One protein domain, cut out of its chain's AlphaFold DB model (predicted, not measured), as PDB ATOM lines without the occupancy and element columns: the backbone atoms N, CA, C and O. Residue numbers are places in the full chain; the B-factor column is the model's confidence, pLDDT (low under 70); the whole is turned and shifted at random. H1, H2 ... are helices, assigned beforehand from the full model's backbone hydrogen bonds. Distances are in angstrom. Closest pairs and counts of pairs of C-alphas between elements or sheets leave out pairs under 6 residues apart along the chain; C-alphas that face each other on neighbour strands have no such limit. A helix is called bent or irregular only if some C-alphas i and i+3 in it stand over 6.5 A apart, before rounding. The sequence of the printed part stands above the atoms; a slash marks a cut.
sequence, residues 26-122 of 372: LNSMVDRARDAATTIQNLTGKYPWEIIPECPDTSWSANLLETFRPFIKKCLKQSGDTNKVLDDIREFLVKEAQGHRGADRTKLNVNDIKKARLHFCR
ATOM      1  N   LEU A  26     128.328 317.134 195.875       66.69
ATOM      2  CA  LEU A  26     127.267 316.137 196.030       66.69
ATOM      3  C   LEU A  26     126.661 315.753 194.672       66.69
ATOM      4  O   LEU A  26     126.629 314.570 194.339       66.69
ATOM      5  N   ASN A  27     126.284 316.738 193.853       69.31
ATOM      6  CA  ASN A  27     125.747 316.502 192.508       69.31
ATOM      7  C   ASN A  27     126.746 315.735 191.631       69.31
ATOM      8  O   ASN A  27     126.397 314.726 191.026       69.31
ATOM      9  N   SER A  28     128.025 316.119 191.676       76.94
ATOM     10  CA  SER A  28     129.091 315.396 190.976       76.94
ATOM     11  C   SER A  28     129.234 313.935 191.431       76.94
ATOM     12  O   SER A  28     129.547 313.064 190.620       76.94
ATOM     13  N   MET A  29     129.020 313.621 192.712       70.94
ATOM     14  CA  MET A  29     129.048 312.233 193.196       70.94
ATOM     15  C   MET A  29     127.845 311.421 192.714       70.94
ATOM     16  O   MET A  29     128.016 310.260 192.341       70.94
ATOM     17  N   VAL A  30     126.656 312.024 192.696       72.38
ATOM     18  CA  VAL A  30     125.434 311.386 192.187       72.38
ATOM     19  C   VAL A  30     125.567 311.084 190.696       72.38
ATOM     20  O   VAL A  30     125.267 309.969 190.267       72.38
ATOM     21  N   ASP A  31     126.089 312.028 189.913       77.00
ATOM     22  CA  ASP A  31     126.293 311.838 188.475       77.00
ATOM     23  C   ASP A  31     127.310 310.728 188.183       77.00
ATOM     24  O   ASP A  31     127.078 309.895 187.307       77.00
ATOM     25  N   ARG A  32     128.393 310.647 188.967       78.88
ATOM     26  CA  ARG A  32     129.382 309.562 188.852       78.88
ATOM     27  C   ARG A  32     128.814 308.195 189.228       78.88
ATOM     28  O   ARG A  32     129.086 307.217 188.532       78.88
ATOM     29  N   ALA A  33     128.011 308.117 190.291       79.00
ATOM     30  CA  ALA A  33     127.323 306.883 190.670       79.00
ATOM     31  C   ALA A  33     126.375 306.415 189.557       79.00
ATOM     32  O   ALA A  33     126.404 305.243 189.174       79.00
ATOM     33  N   ARG A  34     125.591 307.343 188.990       80.00
ATOM     34  CA  ARG A  34     124.667 307.065 187.885       80.00
ATOM     35  C   ARG A  34     125.410 306.556 186.651       80.00
ATOM     36  O   ARG A  34     125.083 305.483 186.158       80.00
ATOM     37  N   ASP A  35     126.454 307.258 186.208       87.69
ATOM     38  CA  ASP A  35     127.273 306.848 185.056       87.69
ATOM     39  C   ASP A  35     127.910 305.458 185.250       87.69
ATOM     40  O   ASP A  35     127.927 304.618 184.339       87.69
ATOM     41  N   ALA A  36     128.400 305.173 186.460       84.25
ATOM     42  CA  ALA A  36     128.959 303.869 186.785       84.25
ATOM     43  C   ALA A  36     127.904 302.753 186.721       84.25
ATOM     44  O   ALA A  36     128.165 301.728 186.084       84.25
ATOM     45  N   ALA A  37     126.721 302.963 187.307       84.00
ATOM     46  CA  ALA A  37     125.619 302.002 187.272       84.00
ATOM     47  C   ALA A  37     125.121 301.746 185.842       84.00
ATOM     48  O   ALA A  37     125.041 300.589 185.428       84.00
ATOM     49  N   THR A  38     124.890 302.802 185.054       84.94
ATOM     50  CA  THR A  38     124.476 302.690 183.643       84.94
ATOM     51  C   THR A  38     125.510 301.937 182.811       84.94
ATOM     52  O   THR A  38     125.173 301.136 181.945       84.94
ATOM     53  N   THR A  39     126.797 302.130 183.087       85.94
ATOM     54  CA  THR A  39     127.835 301.394 182.356       85.94
ATOM     55  C   THR A  39     127.884 299.923 182.728       85.94
ATOM     56  O   THR A  39     128.119 299.094 181.856       85.94
ATOM     57  N   ILE A  40     127.675 299.582 183.999       86.50
ATOM     58  CA  ILE A  40     127.576 298.179 184.420       86.50
ATOM     59  C   ILE A  40     126.369 297.524 183.743       86.50
ATOM     60  O   ILE A  40     126.513 296.433 183.194       86.50
ATOM     61  N   GLN A  41     125.237 298.226 183.678       88.69
ATOM     62  CA  GLN A  41     124.051 297.768 182.958       88.69
ATOM     63  C   GLN A  41     124.334 297.532 181.473       88.69
ATOM     64  O   GLN A  41     124.049 296.455 180.964       88.69
ATOM     65  N   ASN A  42     124.987 298.471 180.789       86.75
ATOM     66  CA  ASN A  42     125.344 298.306 179.376       86.75
ATOM     67  C   ASN A  42     126.308 297.134 179.129       86.75
ATOM     68  O   ASN A  42     126.310 296.556 178.047       86.75
ATOM     69  N   LEU A  43     127.153 296.797 180.109       84.12
ATOM     70  CA  LEU A  43     128.116 295.698 180.002       84.12
ATOM     71  C   LEU A  43     127.507 294.325 180.315       84.12
ATOM     72  O   LEU A  43     127.986 293.326 179.791       84.12
ATOM     73  N   THR A  44     126.504 294.268 181.190       82.38
ATOM     74  CA  THR A  44     125.987 293.011 181.765       82.38
ATOM     75  C   THR A  44     124.530 292.721 181.412       82.38
ATOM     76  O   THR A  44     124.064 291.609 181.633       82.38
ATOM     77  N   GLY A  45     123.796 293.708 180.895       83.06
ATOM     78  CA  GLY A  45     122.347 293.660 180.705       83.06
ATOM     79  C   GLY A  45     121.529 293.852 181.990       83.06
ATOM     80  O   GLY A  45     120.307 293.886 181.906       83.06
ATOM     81  N   LYS A  46     122.173 293.989 183.160       85.25
ATOM     82  CA  LYS A  46     121.524 294.076 184.478       85.25
ATOM     83  C   LYS A  46     122.088 295.217 185.314       85.25
ATOM     84  O   LYS A  46     123.275 295.545 185.228       85.25
ATOM     85  N   TYR A  47     121.265 295.821 186.158       85.25
ATOM     86  CA  TYR A  47     121.769 296.798 187.118       85.25
ATOM     87  C   TYR A  47     122.629 296.135 188.208       85.25
ATOM     88  O   TYR A  47     122.451 294.957 188.508       85.25
ATOM     89  N   PRO A  48     123.543 296.879 188.860       83.06
ATOM     90  CA  PRO A  48     124.426 296.330 189.894       83.06
ATOM     91  C   PRO A  48     123.701 295.566 191.015       83.06
ATOM     92  O   PRO A  48     124.157 294.501 191.417       83.06
ATOM     93  N   TRP A  49     122.550 296.068 191.471       84.69
ATOM     94  CA  TRP A  49     121.717 295.425 192.498       84.69
ATOM     95  C   TRP A  49     120.952 294.191 191.995       84.69
ATOM     96  O   TRP A  49     120.611 293.328 192.790       84.69
ATOM     97  N   GLU A  50     120.730 294.054 190.686       83.38
ATOM     98  CA  GLU A  50     120.130 292.853 190.078       83.38
ATOM     99  C   GLU A  50     121.162 291.739 189.862       83.38
ATOM    100  O   GLU A  50     120.808 290.577 189.661       83.38
ATOM    101  N   ILE A  51     122.455 292.081 189.882       82.88
ATOM    102  CA  ILE A  51     123.542 291.101 189.809       82.88
ATOM    103  C   ILE A  51     123.675 290.357 191.141       82.88
ATOM    104  O   ILE A  51     124.115 289.213 191.122       82.88
ATOM    105  N   ILE A  52     123.319 290.977 192.273       82.94
ATOM    106  CA  ILE A  52     123.464 290.399 193.621       82.94
ATOM    107  C   ILE A  52     122.207 290.707 194.456       82.94
ATOM    108  O   ILE A  52     122.257 291.550 195.358       82.94
ATOM    109  N   PRO A  53     121.064 290.072 194.141       78.25
ATOM    110  CA  PRO A  53     119.800 290.322 194.836       78.25
ATOM    111  C   PRO A  53     119.826 289.899 196.314       78.25
ATOM    112  O   PRO A  53     119.070 290.437 197.118       78.25
ATOM    113  N   GLU A  54     120.717 288.983 196.703       82.94
ATOM    114  CA  GLU A  54     120.850 288.464 198.071       82.94
ATOM    115  C   GLU A  54     121.470 289.478 199.048       82.94
ATOM    116  O   GLU A  54     121.521 289.231 200.253       82.94
ATOM    117  N   CYS A  55     121.948 290.621 198.545       81.56
ATOM    118  CA  CYS A  55     122.506 291.704 199.354       81.56
ATOM    119  C   CYS A  55     121.659 292.993 199.254       81.56
ATOM    120  O   CYS A  55     122.178 294.025 198.799       81.56
ATOM    121  N   PRO A  56     120.371 292.965 199.663       75.69
ATOM    122  CA  PRO A  56     119.418 294.060 199.450       75.69
ATOM    123  C   PRO A  56     119.774 295.334 200.227       75.69
ATOM    124  O   PRO A  56     119.485 296.437 199.772       75.69
ATOM    125  N   ASP A  57     120.470 295.201 201.359       78.38
ATOM    126  CA  ASP A  57     120.835 296.323 202.230       78.38
ATOM    127  C   ASP A  57     122.107 297.061 201.767       78.38
ATOM    128  O   ASP A  57     122.610 297.970 202.441       78.38
ATOM    129  N   THR A  58     122.680 296.655 200.631       81.62
ATOM    130  CA  THR A  58     123.907 297.247 200.095       81.62
ATOM    131  C   THR A  58     123.674 298.693 199.673       81.62
ATOM    132  O   THR A  58     122.988 298.980 198.691       81.62
ATOM    133  N   SER A  59     124.349 299.628 200.343       81.56
ATOM    134  CA  SER A  59     124.426 301.008 199.865       81.56
ATOM    135  C   SER A  59     125.324 301.073 198.622       81.56
ATOM    136  O   SER A  59     126.554 301.149 198.739       81.56
ATOM    137  N   TRP A  60     124.723 301.067 197.428       80.19
ATOM    138  CA  TRP A  60     125.400 301.231 196.132       80.19
ATOM    139  C   TRP A  60     125.916 302.662 195.927       80.19
ATOM    140  O   TRP A  60     125.520 303.394 195.025       80.19
ATOM    141  N   SER A  61     126.813 303.078 196.816       79.81
ATOM    142  CA  SER A  61     127.442 304.393 196.805       79.81
ATOM    143  C   SER A  61     128.335 304.581 195.576       79.81
ATOM    144  O   SER A  61     128.832 303.613 194.993       79.81
ATOM    145  N   ALA A  62     128.614 305.844 195.234       75.62
ATOM    146  CA  ALA A  62     129.523 306.203 194.145       75.62
ATOM    147  C   ALA A  62     130.857 305.445 194.232       75.62
ATOM    148  O   ALA A  62     131.300 304.861 193.252       75.62
ATOM    149  N   ASN A  63     131.449 305.362 195.429       80.38
ATOM    150  CA  ASN A  63     132.729 304.682 195.646       80.38
ATOM    151  C   ASN A  63     132.651 303.170 195.376       80.38
ATOM    152  O   ASN A  63     133.595 302.580 194.844       80.38
ATOM    153  N   LEU A  64     131.536 302.534 195.751       83.62
ATOM    154  CA  LEU A  64     131.320 301.104 195.532       83.62
ATOM    155  C   LEU A  64     131.159 300.814 194.036       83.62
ATOM    156  O   LEU A  64     131.866 299.965 193.491       83.62
ATOM    157  N   LEU A  65     130.310 301.587 193.357       86.00
ATOM    158  CA  LEU A  65     130.059 301.470 191.919       86.00
ATOM    159  C   LEU A  65     131.299 301.791 191.076       86.00
ATOM    160  O   LEU A  65     131.605 301.067 190.127       86.00
ATOM    161  N   GLU A  66     132.065 302.820 191.446       84.62
ATOM    162  CA  GLU A  66     133.336 303.167 190.796       84.62
ATOM    163  C   GLU A  66     134.396 302.071 190.964       84.62
ATOM    164  O   GLU A  66     135.247 301.907 190.090       84.62
ATOM    165  N   THR A  67     134.335 301.282 192.042       85.00
ATOM    166  CA  THR A  67     135.223 300.125 192.239       85.00
ATOM    167  C   THR A  67     134.725 298.894 191.474       85.00
ATOM    168  O   THR A  67     135.530 298.143 190.917       85.00
ATOM    169  N   PHE A  68     133.408 298.702 191.404       87.38
ATOM    170  CA  PHE A  68     132.777 297.552 190.756       87.38
ATOM    171  C   PHE A  68     132.853 297.614 189.225       87.38
ATOM    172  O   PHE A  68     133.195 296.627 188.574       87.38
ATOM    173  N   ARG A  69     132.627 298.794 188.637       87.06
ATOM    174  CA  ARG A  69     132.661 299.032 187.183       87.06
ATOM    175  C   ARG A  69     133.948 298.538 186.498       87.06
ATOM    176  O   ARG A  69     133.841 297.778 185.533       87.06
ATOM    177  N   PRO A  70     135.169 298.927 186.926       85.12
ATOM    178  CA  PRO A  70     136.401 298.459 186.291       85.12
ATOM    179  C   PRO A  70     136.663 296.971 186.538       85.12
ATOM    180  O   PRO A  70     137.292 296.329 185.698       85.12
ATOM    181  N   PHE A  71     136.186 296.424 187.658       87.25
ATOM    182  CA  PHE A  71     136.269 294.998 187.960       87.25
ATOM    183  C   PHE A  71     135.429 294.176 186.973       87.25
ATOM    184  O   PHE A  71     135.995 293.368 186.239       87.25
ATOM    185  N   ILE A  72     134.132 294.475 186.850       86.50
ATOM    186  CA  ILE A  72     133.224 293.803 185.906       86.50
ATOM    187  C   ILE A  72     133.736 293.924 184.471       86.50
ATOM    188  O   ILE A  72     133.862 292.927 183.763       86.50
ATOM    189  N   LYS A  73     134.144 295.129 184.055       86.44
ATOM    190  CA  LYS A  73     134.715 295.354 182.719       86.44
ATOM    191  C   LYS A  73     135.943 294.479 182.443       86.44
ATOM    192  O   LYS A  73     136.173 294.115 181.293       86.44
ATOM    193  N   LYS A  74     136.757 294.176 183.459       84.88
ATOM    194  CA  LYS A  74     137.944 293.326 183.305       84.88
ATOM    195  C   LYS A  74     137.568 291.844 183.260       84.88
ATOM    196  O   LYS A  74     138.040 291.158 182.359       84.88
ATOM    197  N   CYS A  75     136.690 291.383 184.148       82.88
ATOM    198  CA  CYS A  75     136.215 289.997 184.167       82.88
ATOM    199  C   CYS A  75     135.532 289.603 182.850       82.88
ATOM    200  O   CYS A  75     135.863 288.571 182.272       82.88
ATOM    201  N   LEU A  76     134.671 290.474 182.317       82.38
ATOM    202  CA  LEU A  76     133.995 290.242 181.036       82.38
ATOM    203  C   LEU A  76     134.940 290.279 179.831       82.38
ATOM    204  O   LEU A  76     134.670 289.652 178.820       82.38
ATOM    205  N   LYS A  77     136.062 291.002 179.914       80.69
ATOM    206  CA  LYS A  77     137.085 290.987 178.853       80.69
ATOM    207  C   LYS A  77     137.950 289.730 178.873       80.69
ATOM    208  O   LYS A  77     138.528 289.389 177.848       80.69
ATOM    209  N   GLN A  78     138.111 289.106 180.039       74.81
ATOM    210  CA  GLN A  78     138.949 287.920 180.220       74.81
ATOM    211  C   GLN A  78     138.203 286.616 179.904       74.81
ATOM    212  O   GLN A  78     138.850 285.587 179.729       74.81
ATOM    213  N   SER A  79     136.872 286.654 179.799       68.38
ATOM    214  CA  SER A  79     136.027 285.480 179.571       68.38
ATOM    215  C   SER A  79     135.132 285.645 178.346       68.38
ATOM    216  O   SER A  79     134.682 286.745 178.047       68.38
ATOM    217  N   GLY A  80     134.859 284.540 177.648       66.62
ATOM    218  CA  GLY A  80     133.935 284.501 176.508       66.62
ATOM    219  C   GLY A  80     132.462 284.310 176.891       66.62
ATOM    220  O   GLY A  80     131.601 284.505 176.040       66.62
ATOM    221  N   ASP A  81     132.169 283.944 178.144       78.94
ATOM    222  CA  ASP A  81     130.806 283.713 178.640       78.94
ATOM    223  C   ASP A  81     130.472 284.681 179.786       78.94
ATOM    224  O   ASP A  81     130.934 284.530 180.921       78.94
ATOM    225  N   THR A  82     129.684 285.704 179.452       77.12
ATOM    226  CA  THR A  82     129.267 286.783 180.353       77.12
ATOM    227  C   THR A  82     128.400 286.284 181.505       77.12
ATOM    228  O   THR A  82     128.599 286.721 182.636       77.12
ATOM    229  N   ASN A  83     127.464 285.366 181.252       81.88
ATOM    230  CA  ASN A  83     126.498 284.940 182.269       81.88
ATOM    231  C   ASN A  83     127.178 284.095 183.341       81.88
ATOM    232  O   ASN A  83     127.041 284.381 184.528       81.88
ATOM    233  N   LYS A  84     128.009 283.140 182.912       83.25
ATOM    234  CA  LYS A  84     128.767 282.291 183.832       83.25
ATOM    235  C   LYS A  84     129.684 283.103 184.748       83.25
ATOM    236  O   LYS A  84     129.726 282.870 185.948       83.25
ATOM    237  N   VAL A  85     130.380 284.099 184.200       85.12
ATOM    238  CA  VAL A  85     131.245 284.979 185.001       85.12
ATOM    239  C   VAL A  85     130.448 285.803 186.003       85.12
ATOM    240  O   VAL A  85     130.916 286.020 187.116       85.12
ATOM    241  N   LEU A  86     129.266 286.288 185.624       84.88
ATOM    242  CA  LEU A  86     128.424 287.052 186.539       84.88
ATOM    243  C   LEU A  86     127.884 286.187 187.677       84.88
ATOM    244  O   LEU A  86     127.821 286.675 188.805       84.88
ATOM    245  N   ASP A  87     127.553 284.926 187.409       85.44
ATOM    246  CA  ASP A  87     127.131 283.981 188.443       85.44
ATOM    247  C   ASP A  87     128.298 283.611 189.379       85.44
ATOM    248  O   ASP A  87     128.135 283.690 190.596       85.44
ATOM    249  N   ASP A  88     129.503 283.361 188.847       86.19
ATOM    250  CA  ASP A  88     130.711 283.121 189.658       86.19
ATOM    251  C   ASP A  88     131.036 284.331 190.565       86.19
ATOM    252  O   ASP A  88     131.409 284.191 191.734       86.19
ATOM    253  N   ILE A  89     130.890 285.550 190.031       88.25
ATOM    254  CA  ILE A  89     131.086 286.796 190.785       88.25
ATOM    255  C   ILE A  89     130.015 286.955 191.867       88.25
ATOM    256  O   ILE A  89     130.358 287.351 192.987       88.25
ATOM    257  N   ARG A  90     128.744 286.658 191.554       88.00
ATOM    258  CA  ARG A  90     127.633 286.698 192.516       88.00
ATOM    259  C   ARG A  90     127.918 285.753 193.675       88.00
ATOM    260  O   ARG A  90     127.944 286.206 194.816       88.00
ATOM    261  N   GLU A  91     128.209 284.486 193.390       89.12
ATOM    262  CA  GLU A  91     128.459 283.466 194.414       89.12
ATOM    263  C   GLU A  91     129.610 283.873 195.349       89.12
ATOM    264  O   GLU A  91     129.489 283.800 196.576       89.12
ATOM    265  N   PHE A  92     130.709 284.382 194.785       90.62
ATOM    266  CA  PHE A  92     131.849 284.838 195.577       90.62
ATOM    267  C   PHE A  92     131.500 286.024 196.485       90.62
ATOM    268  O   PHE A  92     131.871 286.039 197.661       90.62
ATOM    269  N   LEU A  93     130.799 287.032 195.957       89.00
ATOM    270  CA  LEU A  93     130.465 288.237 196.718       89.00
ATOM    271  C   LEU A  93     129.429 287.960 197.810       89.00
ATOM    272  O   LEU A  93     129.584 288.476 198.916       89.00
ATOM    273  N   VAL A  94     128.441 287.099 197.547       88.44
ATOM    274  CA  VAL A  94     127.476 286.648 198.562       88.44
ATOM    275  C   VAL A  94     128.197 285.929 199.703       88.44
ATOM    276  O   VAL A  94     127.940 286.208 200.874       88.44
ATOM    277  N   LYS A  95     129.163 285.061 199.386       89.00
ATOM    278  CA  LYS A  95     129.966 284.370 200.402       89.00
ATOM    279  C   LYS A  95     130.795 285.332 201.257       89.00
ATOM    280  O   LYS A  95     130.902 285.139 202.468       89.00
ATOM    281  N   GLU A  96     131.379 286.364 200.651       88.94
ATOM    282  CA  GLU A  96     132.112 287.394 201.397       88.94
ATOM    283  C   GLU A  96     131.183 288.223 202.293       88.94
ATOM    284  O   GLU A  96     131.527 288.442 203.456       88.94
ATOM    285  N   ALA A  97     130.000 288.612 201.802       86.75
ATOM    286  CA  ALA A  97     128.991 289.329 202.587       86.75
ATOM    287  C   ALA A  97     128.531 288.506 203.802       86.75
ATOM    288  O   ALA A  97     128.546 288.990 204.930       86.75
ATOM    289  N   GLN A  98     128.251 287.211 203.621       85.44
ATOM    290  CA  GLN A  98     127.881 286.301 204.715       85.44
ATOM    291  C   GLN A  98     128.971 286.161 205.795       85.44
ATOM    292  O   GLN A  98     128.671 285.811 206.942       85.44
ATOM    293  N   GLY A  99     130.231 286.457 205.457       83.19
ATOM    294  CA  GLY A  99     131.350 286.506 206.398       83.19
ATOM    295  C   GLY A  99     131.348 287.729 207.323       83.19
ATOM    296  O   GLY A  99     132.144 287.783 208.267       83.19
ATOM    297  N   HIS A 100     130.482 288.717 207.083       85.62
ATOM    298  CA  HIS A 100     130.360 289.906 207.924       85.62
ATOM    299  C   HIS A 100     129.634 289.588 209.242       85.62
ATOM    300  O   HIS A 100     129.017 288.533 209.436       85.62
ATOM    301  N   ARG A 101     129.748 290.496 210.216       79.25
ATOM    302  CA  ARG A 101     129.177 290.295 211.556       79.25
ATOM    303  C   ARG A 101     127.729 290.781 211.612       79.25
ATOM    304  O   ARG A 101     127.437 291.902 211.221       79.25
ATOM    305  N   GLY A 102     126.852 289.963 212.197       80.19
ATOM    306  CA  GLY A 102     125.490 290.362 212.565       80.19
ATOM    307  C   GLY A 102     124.664 290.870 211.382       80.19
ATOM    308  O   GLY A 102     124.487 290.150 210.404       80.19
ATOM    309  N   ALA A 103     124.172 292.105 211.493       75.88
ATOM    310  CA  ALA A 103     123.268 292.748 210.537       75.88
ATOM    311  C   ALA A 103     123.924 293.170 209.205       75.88
ATOM    312  O   ALA A 103     123.223 293.619 208.307       75.88
ATOM    313  N   ASP A 104     125.246 293.040 209.057       80.19
ATOM    314  CA  ASP A 104     125.947 293.415 207.818       80.19
ATOM    315  C   ASP A 104     126.090 292.248 206.827       80.19
ATOM    316  O   ASP A 104     126.662 292.410 205.755       80.19
ATOM    317  N   ARG A 105     125.536 291.068 207.142       81.69
ATOM    318  CA  ARG A 105     125.614 289.867 206.286       81.69
ATOM    319  C   ARG A 105     124.925 289.997 204.927       81.69
ATOM    320  O   ARG A 105     125.198 289.209 204.027       81.69
ATOM    321  N   THR A 106     124.038 290.974 204.799       80.00
ATOM    322  CA  THR A 106     123.256 291.314 203.601       80.00
ATOM    323  C   THR A 106     123.812 292.550 202.884       80.00
ATOM    324  O   THR A 106     123.153 293.109 202.005       80.00
ATOM    325  N   LYS A 107     125.017 293.013 203.256       86.19
ATOM    326  CA  LYS A 107     125.623 294.242 202.734       86.19
ATOM    327  C   LYS A 107     126.987 293.980 202.126       86.19
ATOM    328  O   LYS A 107     127.860 293.382 202.743       86.19
ATOM    329  N   LEU A 108     127.211 294.543 200.945       86.44
ATOM    330  CA  LEU A 108     128.535 294.578 200.337       86.44
ATOM    331  C   LEU A 108     129.273 295.860 200.698       86.44
ATOM    332  O   LEU A 108     128.725 296.966 200.674       86.44
ATOM    333  N   ASN A 109     130.565 295.713 200.965       86.88
ATOM    334  CA  ASN A 109     131.482 296.820 201.158       86.88
ATOM    335  C   ASN A 109     132.529 296.874 200.026       86.88
ATOM    336  O   ASN A 109     132.704 295.962 199.217       86.88
ATOM    337  N   VAL A 110     133.276 297.979 199.973       85.19
ATOM    338  CA  VAL A 110     134.318 298.191 198.953       85.19
ATOM    339  C   VAL A 110     135.445 297.149 199.049       85.19
ATOM    340  O   VAL A 110     136.075 296.823 198.041       85.19
ATOM    341  N   ASN A 111     135.722 296.620 200.242       85.12
ATOM    342  CA  ASN A 111     136.756 295.606 200.439       85.12
ATOM    343  C   ASN A 111     136.346 294.243 199.866       85.12
ATOM    344  O   ASN A 111     137.216 293.562 199.330       85.12
ATOM    345  N   ASP A 112     135.066 293.878 199.891       88.06
ATOM    346  CA  ASP A 112     134.574 292.631 199.290       88.06
ATOM    347  C   ASP A 112     134.779 292.651 197.772       88.06
ATOM    348  O   ASP A 112     135.324 291.711 197.193       88.06
ATOM    349  N   ILE A 113     134.492 293.791 197.130       86.62
ATOM    350  CA  ILE A 113     134.754 293.986 195.696       86.62
ATOM    351  C   ILE A 113     136.256 293.935 195.391       86.62
ATOM    352  O   ILE A 113     136.674 293.369 194.378       86.62
ATOM    353  N   LYS A 114     137.107 294.491 196.264       85.38
ATOM    354  CA  LYS A 114     138.569 294.387 196.111       85.38
ATOM    355  C   LYS A 114     139.053 292.941 196.233       85.38
ATOM    356  O   LYS A 114     139.902 292.535 195.439       85.38
ATOM    357  N   LYS A 115     138.516 292.163 197.176       86.00
ATOM    358  CA  LYS A 115     138.825 290.732 197.319       86.00
ATOM    359  C   LYS A 115     138.380 289.943 196.090       86.00
ATOM    360  O   LYS A 115     139.180 289.182 195.552       86.00
ATOM    361  N   ALA A 116     137.171 290.192 195.587       86.19
ATOM    362  CA  ALA A 116     136.681 289.580 194.352       86.19
ATOM    363  C   ALA A 116     137.591 289.924 193.166       86.19
ATOM    364  O   ALA A 116     138.023 289.045 192.423       86.19
ATOM    365  N   ARG A 117     138.002 291.189 193.038       84.94
ATOM    366  CA  ARG A 117     138.972 291.601 192.015       84.94
ATOM    367  C   ARG A 117     140.300 290.849 192.126       84.94
ATOM    368  O   ARG A 117     140.850 290.479 191.095       84.94
ATOM    369  N   LEU A 118     140.824 290.617 193.327       83.19
ATOM    370  CA  LEU A 118     142.048 289.826 193.513       83.19
ATOM    371  C   LEU A 118     141.846 288.346 193.158       83.19
ATOM    372  O   LEU A 118     142.755 287.721 192.614       83.19
ATOM    373  N   HIS A 119     140.662 287.803 193.442       83.44
ATOM    374  CA  HIS A 119     140.306 286.420 193.146       83.44
ATOM    375  C   HIS A 119     140.202 286.164 191.634       83.44
ATOM    376  O   HIS A 119     140.863 285.265 191.115       83.44
ATOM    377  N   PHE A 120     139.432 286.989 190.920       81.81
ATOM    378  CA  PHE A 120     139.138 286.793 189.496       81.81
ATOM    379  C   PHE A 120     140.142 287.469 188.553       81.81
ATOM    380  O   PHE A 120     140.298 287.038 187.415       81.81
ATOM    381  N   CYS A 121     140.856 288.506 189.002       76.75
ATOM    382  CA  CYS A 121     141.805 289.262 188.180       76.75
ATOM    383  C   CYS A 121     143.212 289.286 188.805       76.75
ATOM    384  O   CYS A 121     143.773 290.367 189.016       76.75
ATOM    385  N   ARG A 122     143.784 288.099 189.064       62.41
ATOM    386  CA  ARG A 122     145.088 287.852 189.731       62.41
ATOM    387  C   ARG A 122     146.318 288.607 189.185       62.41
ATOM    388  O   ARG A 122     147.353 288.609 189.841       62.41
TER     389      ARG A 122
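AT A GLANCE: This is residues 26 to 122 of the 372 residues of an uncharacterized protein of Fusarium floridanum (UniProt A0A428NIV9). The longest helix, H1, lies beside H3, and H3 beside H5, so that the three run the same way in one row with H3 in the middle and H1 shifted along it. H4 crosses one face of this row on the side of H3 and H5, folding back from the end of H3, and the short helix H2 lies over the same face with the loop of residues 52 to 61 after it. The printed part has 97 residues, with five named helices in the order H1, H2, H3, H4, H5 along the chain and no named strand; the class is all helix. It is compact, with a radius of gyration of the C-alphas of 12.8 A, and its C-alphas span 37 by 33 by 22 A along the three main axes.

IN THESE COORDINATES: H1 is the longest helix by residues, 19 of them, residues 26 to 44, from C-alpha 26 at (127.267, 316.137, 196.030) to C-alpha 44, a length of 27.2 A. H3, residues 62 to 78, is 24.8 A long and begins with C-alpha 62 at (129.523, 306.203, 194.145). It is neither bent nor irregular, but only just: C-alphas 67 and 70 are 6.3 A apart. H4, residues 82 to 98, is 24.4 A long. H5, residues 110 to 120, is 15.6 A long and ends with C-alpha 120 at (139.138, 286.793, 189.496). H2 has four residues, 48 to 51, and measures 5.3 A.

HOW THE PARTS SIT: H1 and H3 touch, with 20 pairs of C-alphas within 8 A; they run the same way at a shallow tilt of 23 degrees. Their closest C-alphas are those of Ala 33 and Ala 62, 4.2 A apart. H3 is the hub, touching three other helices. H3 and H5 touch and run the same way at a shallow tilt of 7 degrees, and their closest C-alphas are those of Leu 64 and Val 110, 5.4 A apart. H3 and H4 touch only at the corner by their link, and only just, with 3 pairs of C-alphas within 8 A; the closest are those of Leu 76 and Thr 82, 5.9 A apart. H4 and H5 touch at a steep tilt of 48 degrees, opposite ways, with the C-alphas of Glu 96 and Asp 112 the closest at 6.2 A. The helix packing is mostly aligned, only just, with 2 of 3 pairs at a shallow tilt. H2 only just touches H1, with 3 pairs of C-alphas within 8 A, and H1 does so with residues 37 to 41 alone; the closest C-alphas are those of Ala 37 and Pro 48, 6.4 A apart. H2 and H4 are close but not clearly touching, with the C-alphas of Ile 51 and Arg 90 the closest at 6.6 A. H5 is apart from H1 and from H2. In H1, H4 and H5 every pair of O i and N i+4 is within hydrogen-bond range, in H3 11 of 13 are, and H2 is too short for such a pair.

THE WHOLE: The two C-alphas farthest apart are those of Leu 26 and Gly 80, at 37.8 A. The printed part runs from residue 26 to residue 122 and has no cut. The link from H4 to H5 is long, with 11 residues; the link from H2 to H3 is short, with 10; the links from H1 to H2 and from H3 to H4 are tight, with 3 residues each. The mean pLDDT of the printed part is 82.5, and the model's confidence is low, under 70, at residues 26 to 27, residues 79 to 80 and residue 122.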